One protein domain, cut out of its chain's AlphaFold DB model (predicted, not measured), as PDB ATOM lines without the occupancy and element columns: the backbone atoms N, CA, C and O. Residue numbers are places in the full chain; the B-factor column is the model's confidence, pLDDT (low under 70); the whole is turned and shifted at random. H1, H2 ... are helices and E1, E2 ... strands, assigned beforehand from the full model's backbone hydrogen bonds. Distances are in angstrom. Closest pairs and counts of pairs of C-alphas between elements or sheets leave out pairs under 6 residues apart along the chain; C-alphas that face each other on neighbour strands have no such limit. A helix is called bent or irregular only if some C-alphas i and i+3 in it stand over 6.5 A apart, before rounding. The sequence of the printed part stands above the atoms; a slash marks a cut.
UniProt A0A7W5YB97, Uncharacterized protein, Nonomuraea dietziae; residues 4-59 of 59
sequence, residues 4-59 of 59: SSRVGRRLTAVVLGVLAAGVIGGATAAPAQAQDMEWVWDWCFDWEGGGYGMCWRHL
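What this domain is: This is residues 4 to 59 of the 59 residues of an uncharacterized protein of Nonomuraea dietziae (UniProt A0A7W5YB97). One long helix, H1, sticks out as an arm over residues 4 to 30, and at its far end sits a small head, a bent two-strand hairpin of E1 and E2 set across the line of the helix. The helix makes most of the length, and the hairpin meets it only near its last residues. The printed part has 56 residues, with one named helix and two named strands in the order H1, E1, E2; the sheet, E1 - E2, is antiparallel, and the class is mixed, helices and strands. The whole is extended, with a radius of gyration of the C-alphas of 19.0 A, and its C-alphas span 60 by 28 by 9 A.

How they stand to each other: H1, residues 4 to 32, stands free over residues 4 to 30: no C-alpha 8 or more residues away along the chain comes within 10 A. In its backbone 23 of 25 O i to N i+4 pairs are within hydrogen-bond range. It is irregular, but only just: C-alphas 28 and 31 are 6.7 A apart. A short link of six residues joins it to E1, residues 39 to 46. The closest C-alphas of H1 and E1 are those of Ala 32 and Val 40, 7.2 A apart, while their centres are 29.6 A apart. E1 bends by 81 degrees at residue 43. A tight link of four residues joins E1 to E2, residues 51 to 58, and the two form a hairpin. They are antiparallel, with 149 degrees between their directions. N 40 and O 57, 2.9 A apart, and N 46 and O 51, 2.8 A apart, are within hydrogen-bond range. The C-alphas of Trp 39 and His 58 face each other at 4.6 A. E2 bends by 68 degrees at residue 54. H1 and E2 are apart.

Where its parts are: H1 begins at C-alpha 4, (215.478, 195.240, 162.727), and ends at C-alpha 32, (206.262, 156.292, 145.882), 43.4 A from first to last C-alpha. E1 runs from Trp 39 to Asp 46 over 16.3 A. E2 runs from Gly 51 to His 58 over 19.3 A, and its C-alpha 58 is at (205.423, 143.305, 143.754).

The domain as a whole: The outline is a rod, and the two C-alphas farthest apart, those of Ser 4 and Glu 48, are 60.7 A apart. The printed part has no cut and ends at Leu 59, the chain's last residue. No link is long. The mean pLDDT of the printed part is 75.0, and it is under 70 in residues 4 to 6, residues 26 to 40 and residue 59.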
ATOM      1  N   SER A   4     216.692 195.713 163.402       58.81
ATOM      2  CA  SER A   4     215.478 195.240 162.727       58.81
ATOM      3  C   SER A   4     215.758 194.553 161.376       58.81
ATOM      4  O   SER A   4     215.205 193.487 161.101       58.81
ATOM      5  N   SER A   5     216.711 195.048 160.569       63.22
ATOM      6  CA  SER A   5     216.972 194.457 159.240       63.22
ATOM      7  C   SER A   5     217.672 193.092 159.299       63.22
ATOM      8  O   SER A   5     217.506 192.264 158.401       63.22
ATOM      9  N   ARG A   6     218.425 192.815 160.377       69.00
ATOM     10  CA  ARG A   6     219.045 191.498 160.603       69.00
ATOM     11  C   ARG A   6     218.028 190.450 161.032       69.00
ATOM     12  O   ARG A   6     218.167 189.300 160.628       69.00
ATOM     13  N   VAL A   7     217.042 190.829 161.844       75.81
ATOM     14  CA  VAL A   7     215.992 189.910 162.307       75.81
ATOM     15  C   VAL A   7     215.096 189.503 161.140       75.81
ATOM     16  O   VAL A   7     214.885 188.309 160.942       75.81
ATOM     17  N   GLY A   8     214.688 190.464 160.302       78.44
ATOM     18  CA  GLY A   8     213.927 190.179 159.081       78.44
ATOM     19  C   GLY A   8     214.652 189.195 158.161       78.44
ATOM     20  O   GLY A   8     214.096 188.160 157.815       78.44
ATOM     21  N   ARG A   9     215.939 189.436 157.865       81.25
ATOM     22  CA  ARG A   9     216.749 188.527 157.030       81.25
ATOM     23  C   ARG A   9     216.858 187.107 157.587       81.25
ATOM     24  O   ARG A   9     216.829 186.154 156.816       81.25
ATOM     25  N   ARG A  10     217.004 186.959 158.908       81.12
ATOM     26  CA  ARG A  10     217.086 185.641 159.558       81.12
ATOM     27  C   ARG A  10     215.770 184.880 159.442       81.12
ATOM     28  O   ARG A  10     215.793 183.705 159.102       81.12
ATOM     29  N   LEU A  11     214.643 185.554 159.666       85.88
ATOM     30  CA  LEU A  11     213.319 184.954 159.503       85.88
ATOM     31  C   LEU A  11     213.074 184.517 158.057       85.88
ATOM     32  O   LEU A  11     212.653 183.387 157.835       85.88
ATOM     33  N   THR A  12     213.412 185.356 157.073       85.19
ATOM     34  CA  THR A  12     213.276 184.989 155.655       85.19
ATOM     35  C   THR A  12     214.116 183.761 155.301       85.19
ATOM     36  O   THR A  12     213.633 182.877 154.603       85.19
ATOM     37  N   ALA A  13     215.348 183.667 155.814       87.62
ATOM     38  CA  ALA A  13     216.213 182.511 155.585       87.62
ATOM     39  C   ALA A  13     215.643 181.220 156.196       87.62
ATOM     40  O   ALA A  13     215.691 180.174 155.554       87.62
ATOM     41  N   VAL A  14     215.066 181.291 157.402       90.75
ATOM     42  CA  VAL A  14     214.410 180.139 158.043       90.75
ATOM     43  C   VAL A  14     213.196 179.690 157.235       90.75
ATOM     44  O   VAL A  14     213.071 178.506 156.944       90.75
ATOM     45  N   VAL A  15     212.337 180.625 156.820       90.94
ATOM     46  CA  VAL A  15     211.142 180.308 156.019       90.94
ATOM     47  C   VAL A  15     211.527 179.658 154.690       90.94
ATOM     48  O   VAL A  15     210.970 178.623 154.332       90.94
ATOM     49  N   LEU A  16     212.517 180.212 153.986       91.69
ATOM     50  CA  LEU A  16     213.024 179.626 152.743       91.69
ATOM     51  C   LEU A  16     213.641 178.240 152.969       91.69
ATOM     52  O   LEU A  16     213.422 177.346 152.158       91.69
ATOM     53  N   GLY A  17     214.365 178.040 154.073       91.19
ATOM     54  CA  GLY A  17     214.938 176.742 154.431       91.19
ATOM     55  C   GLY A  17     213.874 175.677 154.704       91.19
ATOM     56  O   GLY A  17     213.986 174.561 154.205       91.19
ATOM     57  N   VAL A  18     212.813 176.029 155.437       90.94
ATOM     58  CA  VAL A  18     211.687 175.121 155.713       90.94
ATOM     59  C   VAL A  18     210.938 174.768 154.429       90.94
ATOM     60  O   VAL A  18     210.641 173.598 154.199       90.94
ATOM     61  N   LEU A  19     210.681 175.751 153.560       90.50
ATOM     62  CA  LEU A  19     210.052 175.507 152.259       90.50
ATOM     63  C   LEU A  19     210.912 174.595 151.379       90.50
ATOM     64  O   LEU A  19     210.396 173.638 150.811       90.50
ATOM     65  N   ALA A  20     212.221 174.846 151.308       87.38
ATOM     66  CA  ALA A  20     213.144 174.009 150.549       87.38
ATOM     67  C   ALA A  20     213.174 172.569 151.081       87.38
ATOM     68  O   ALA A  20     213.089 171.631 150.294       87.38
ATOM     69  N   ALA A  21     213.224 172.383 152.403       84.62
ATOM     70  CA  ALA A  21     213.171 171.057 153.018       84.62
ATOM     71  C   ALA A  21     211.851 170.330 152.712       84.62
ATOM     72  O   ALA A  21     211.871 169.142 152.399       84.62
ATOM     73  N   GLY A  22     210.721 171.043 152.742       82.81
ATOM     74  CA  GLY A  22     209.416 170.494 152.372       82.81
ATOM     75  C   GLY A  22     209.347 170.058 150.907       82.81
ATOM     76  O   GLY A  22     208.858 168.970 150.618       82.81
ATOM     77  N   VAL A  23     209.887 170.863 149.985       81.62
ATOM     78  CA  VAL A  23     209.945 170.523 148.553       81.62
ATOM     79  C   VAL A  23     210.867 169.334 148.302       81.62
ATOM     80  O   VAL A  23     210.487 168.428 147.568       81.62
ATOM     81  N   ILE A  24     212.049 169.297 148.924       79.81
ATOM     82  CA  ILE A  24     212.992 168.180 148.779       79.81
ATOM     83  C   ILE A  24     212.378 166.896 149.344       79.81
ATOM     84  O   ILE A  24     212.353 165.887 148.646       79.81
ATOM     85  N   GLY A  25     211.821 166.944 150.558       73.88
ATOM     86  CA  GLY A  25     211.160 165.796 151.182       73.88
ATOM     87  C   GLY A  25     209.969 165.289 150.365       73.88
ATOM     88  O   GLY A  25     209.844 164.088 150.125       73.88
ATOM     89  N   GLY A  26     209.139 166.208 149.861       68.12
ATOM     90  CA  GLY A  26     208.029 165.885 148.966       68.12
ATOM     91  C   GLY A  26     208.493 165.272 147.644       68.12
ATOM     92  O   GLY A  26     207.938 164.266 147.219       68.12
ATOM     93  N   ALA A  27     209.545 165.806 147.022       68.31
ATOM     94  CA  ALA A  27     210.098 165.274 145.776       68.31
ATOM     95  C   ALA A  27     210.735 163.887 145.952       68.31
ATOM     96  O   ALA A  27     210.619 163.051 145.060       68.31
ATOM     97  N   THR A  28     211.362 163.610 147.099       68.19
ATOM     98  CA  THR A  28     211.890 162.270 147.410       68.19
ATOM     99  C   THR A  28     210.794 161.249 147.715       68.19
ATOM    100  O   THR A  28     211.004 160.062 147.493       68.19
ATOM    101  N   ALA A  29     209.624 161.691 148.190       61.16
ATOM    102  CA  ALA A  29     208.477 160.823 148.469       61.16
ATOM    103  C   ALA A  29     207.531 160.654 147.262       61.16
ATOM    104  O   ALA A  29     206.852 159.636 147.148       61.16
ATOM    105  N   ALA A  30     207.509 161.615 146.335       57.44
ATOM    106  CA  ALA A  30     206.712 161.586 145.110       57.44
ATOM    107  C   ALA A  30     206.864 160.313 144.249       57.44
ATOM    108  O   ALA A  30     205.837 159.834 143.761       57.44
ATOM    109  N   PRO A  31     208.062 159.709 144.060       54.41
ATOM    110  CA  PRO A  31     208.162 158.464 143.303       54.41
ATOM    111  C   PRO A  31     207.382 157.306 143.939       54.41
ATOM    112  O   PRO A  31     206.966 156.426 143.203       54.41
ATOM    113  N   ALA A  32     207.092 157.322 145.246       57.25
ATOM    114  CA  ALA A  32     206.262 156.292 145.882       57.25
ATOM    115  C   ALA A  32     204.752 156.457 145.603       57.25
ATOM    116  O   ALA A  32     203.988 155.519 145.804       57.25
ATOM    117  N   GLN A  33     204.301 157.640 145.164       54.69
ATOM    118  CA  GLN A  33     202.873 157.971 145.015       54.69
ATOM    119  C   GLN A  33     202.400 158.032 143.556       54.69
ATOM    120  O   GLN A  33     201.199 158.051 143.307       54.69
ATOM    121  N   ALA A  34     203.330 158.085 142.599       57.75
ATOM    122  CA  ALA A  34     203.032 158.150 141.167       57.75
ATOM    123  C   ALA A  34     203.134 156.788 140.451       57.75
ATOM    124  O   ALA A  34     202.936 156.726 139.237       57.75
ATOM    125  N   GLN A  35     203.464 155.705 141.164       56.56
ATOM    126  CA  GLN A  35     203.492 154.368 140.573       56.56
ATOM    127  C   GLN A  35     202.090 153.764 140.596       56.56
ATOM    128  O   GLN A  35     201.657 153.170 141.577       56.56
ATOM    129  N   ASP A  36     201.391 153.930 139.480       57.47
ATOM    130  CA  ASP A  36     200.148 153.237 139.142       57.47
ATOM    131  C   ASP A  36     200.486 151.800 138.706       57.47
ATOM    132  O   ASP A  36     200.400 151.453 137.530       57.47
ATOM    133  N   MET A  37     201.113 151.015 139.587       55.84
ATOM    134  CA  MET A  37     201.803 149.805 139.148       55.84
ATOM    135  C   MET A  37     201.848 148.779 140.272       55.84
ATOM    136  O   MET A  37     202.355 149.029 141.359       55.84
ATOM    137  N   GLU A  38     201.423 147.577 139.919       60.75
ATOM    138  CA  GLU A  38     201.734 146.270 140.500       60.75
ATOM    139  C   GLU A  38     203.184 146.100 141.044       60.75
ATOM    140  O   GLU A  38     203.455 145.176 141.808       60.75
ATOM    141  N   TRP A  39     204.109 146.995 140.673       64.44
ATOM    142  CA  TRP A  39     205.527 146.980 141.008       64.44
ATOM    143  C   TRP A  39     206.023 148.356 141.476       64.44
ATOM    144  O   TRP A  39     205.899 149.350 140.755       64.44
ATOM    145  N   VAL A  40     206.652 148.400 142.652       69.12
ATOM    146  CA  VAL A  40     207.211 149.614 143.270       69.12
ATOM    147  C   VAL A  40     208.724 149.480 143.439       69.12
ATOM    148  O   VAL A  40     209.227 148.396 143.743       69.12
ATOM    149  N   TRP A  41     209.453 150.581 143.243       75.31
ATOM    150  CA  TRP A  41     210.861 150.666 143.635       75.31
ATOM    151  C   TRP A  41     210.968 150.903 145.139       75.31
ATOM    152  O   TRP A  41     210.636 151.987 145.619       75.31
ATOM    153  N   ASP A  42     211.455 149.905 145.869       75.69
ATOM    154  CA  ASP A  42     211.618 149.974 147.322       75.69
ATOM    155  C   ASP A  42     213.055 149.626 147.731       75.69
ATOM    156  O   ASP A  42     213.785 148.946 147.002       75.69
ATOM    157  N   TRP A  43     213.470 150.100 148.904       82.50
ATOM    158  CA  TRP A  43     214.739 149.695 149.499       82.50
ATOM    159  C   TRP A  43     214.599 148.291 150.075       82.50
ATOM    160  O   TRP A  43     213.845 148.071 151.025       82.50
ATOM    161  N   CYS A  44     215.352 147.335 149.538       78.31
ATOM    162  CA  CYS A  44     215.333 145.957 150.016       78.31
ATOM    163  C   CYS A  44     216.749 145.385 150.167       78.31
ATOM    164  O   CYS A  44     217.729 145.947 149.675       78.31
ATOM    165  N   PHE A  45     216.856 144.284 150.916       82.00
ATOM    166  CA  PHE A  45     218.088 143.505 151.000       82.00
ATOM    167  C   PHE A  45     218.106 142.488 149.860       82.00
ATOM    168  O   PHE A  45     217.252 141.600 149.808       82.00
ATOM    169  N   ASP A  46     219.070 142.632 148.961       81.50
ATOM    170  CA  ASP A  46     219.341 141.681 147.897       81.50
ATOM    171  C   ASP A  46     220.149 140.506 148.461       81.50
ATOM    172  O   ASP A  46     221.306 140.647 148.868       81.50
ATOM    173  N   TRP A  47     219.516 139.334 148.495       80.44
ATOM    174  CA  TRP A  47     220.130 138.096 148.969       80.44
ATOM    175  C   TRP A  47     221.123 137.496 147.969       80.44
ATOM    176  O   TRP A  47     222.002 136.749 148.395       80.44
ATOM    177  N   GLU A  48     221.019 137.816 146.677       77.88
ATOM    178  CA  GLU A  48     221.965 137.347 145.659       77.88
ATOM    179  C   GLU A  48     223.251 138.182 145.681       77.88
ATOM    180  O   GLU A  48     224.353 137.631 145.651       77.88
ATOM    181  N   GLY A  49     223.119 139.508 145.790       75.69
ATOM    182  CA  GLY A  49     224.239 140.448 145.883       75.69
ATOM    183  C   GLY A  49     224.799 140.660 147.296       75.69
ATOM    184  O   GLY A  49     225.890 141.214 147.443       75.69
ATOM    185  N   GLY A  50     224.081 140.231 148.338       84.75
ATOM    186  CA  GLY A  50     224.492 140.372 149.738       84.75
ATOM    187  C   GLY A  50     224.564 141.826 150.212       84.75
ATOM    188  O   GLY A  50     225.488 142.195 150.940       84.75
ATOM    189  N   GLY A  51     223.622 142.669 149.791       85.38
ATOM    190  CA  GLY A  51     223.657 144.103 150.071       85.38
ATOM    191  C   GLY A  51     222.284 144.761 150.049       85.38
ATOM    192  O   GLY A  51     221.306 144.190 149.588       85.38
ATOM    193  N   TYR A  52     222.205 145.987 150.564       83.50
ATOM    194  CA  TYR A  52     220.990 146.789 150.469       83.50
ATOM    195  C   TYR A  52     221.027 147.652 149.204       83.50
ATOM    196  O   TYR A  52     222.053 148.270 148.905       83.50
ATOM    197  N   GLY A  53     219.900 147.744 148.502       84.12
ATOM    198  CA  GLY A  53     219.769 148.578 147.314       84.12
ATOM    199  C   GLY A  53     218.319 148.849 146.932       84.12
ATOM    200  O   GLY A  53     217.390 148.535 147.674       84.12
ATOM    201  N   MET A  54     218.145 149.450 145.755       81.38
ATOM    202  CA  MET A  54     216.832 149.647 145.145       81.38
ATOM    203  C   MET A  54     216.405 148.347 144.461       81.38
ATOM    204  O   MET A  54     217.160 147.812 143.647       81.38
ATOM    205  N   CYS A  55     215.203 147.867 144.766       77.38
ATOM    206  CA  CYS A  55     214.641 146.628 144.239       77.38
ATOM    207  C   CYS A  55     213.246 146.862 143.661       77.38
ATOM    208  O   CYS A  55     212.490 147.686 144.175       77.38
ATOM    209  N   TRP A  56     212.872 146.078 142.651       77.38
ATOM    210  CA  TRP A  56     211.479 145.980 142.227       77.38
ATOM    211  C   TRP A  56     210.720 145.049 143.171       77.38
ATOM    212  O   TRP A  56     211.063 143.872 143.292       77.38
ATOM    213  N   ARG A  57     209.680 145.560 143.826       70.44
ATOM    214  CA  ARG A  57     208.799 144.782 144.697       70.44
ATOM    215  C   ARG A  57     207.389 144.740 144.123       70.44
ATOM    216  O   ARG A  57     206.812 145.787 143.846       70.44
ATOM    217  N   HIS A  58     206.842 143.534 144.010       71.00
ATOM    218  CA  HIS A  58     205.423 143.305 143.754       71.00
ATOM    219  C   HIS A  58     204.616 143.565 145.032       71.00
ATOM    220  O   HIS A  58     205.062 143.160 146.115       71.00
ATOM    221  N   LEU A  59     203.476 144.250 144.925       63.09
ATOM    222  CA  LEU A  59     202.567 144.488 146.057       63.09
ATOM    223  C   LEU A  59     201.614 143.316 146.300       63.09
ATOM    224  O   LEU A  59     201.030 142.812 145.319       63.09
TER     225      LEU A  59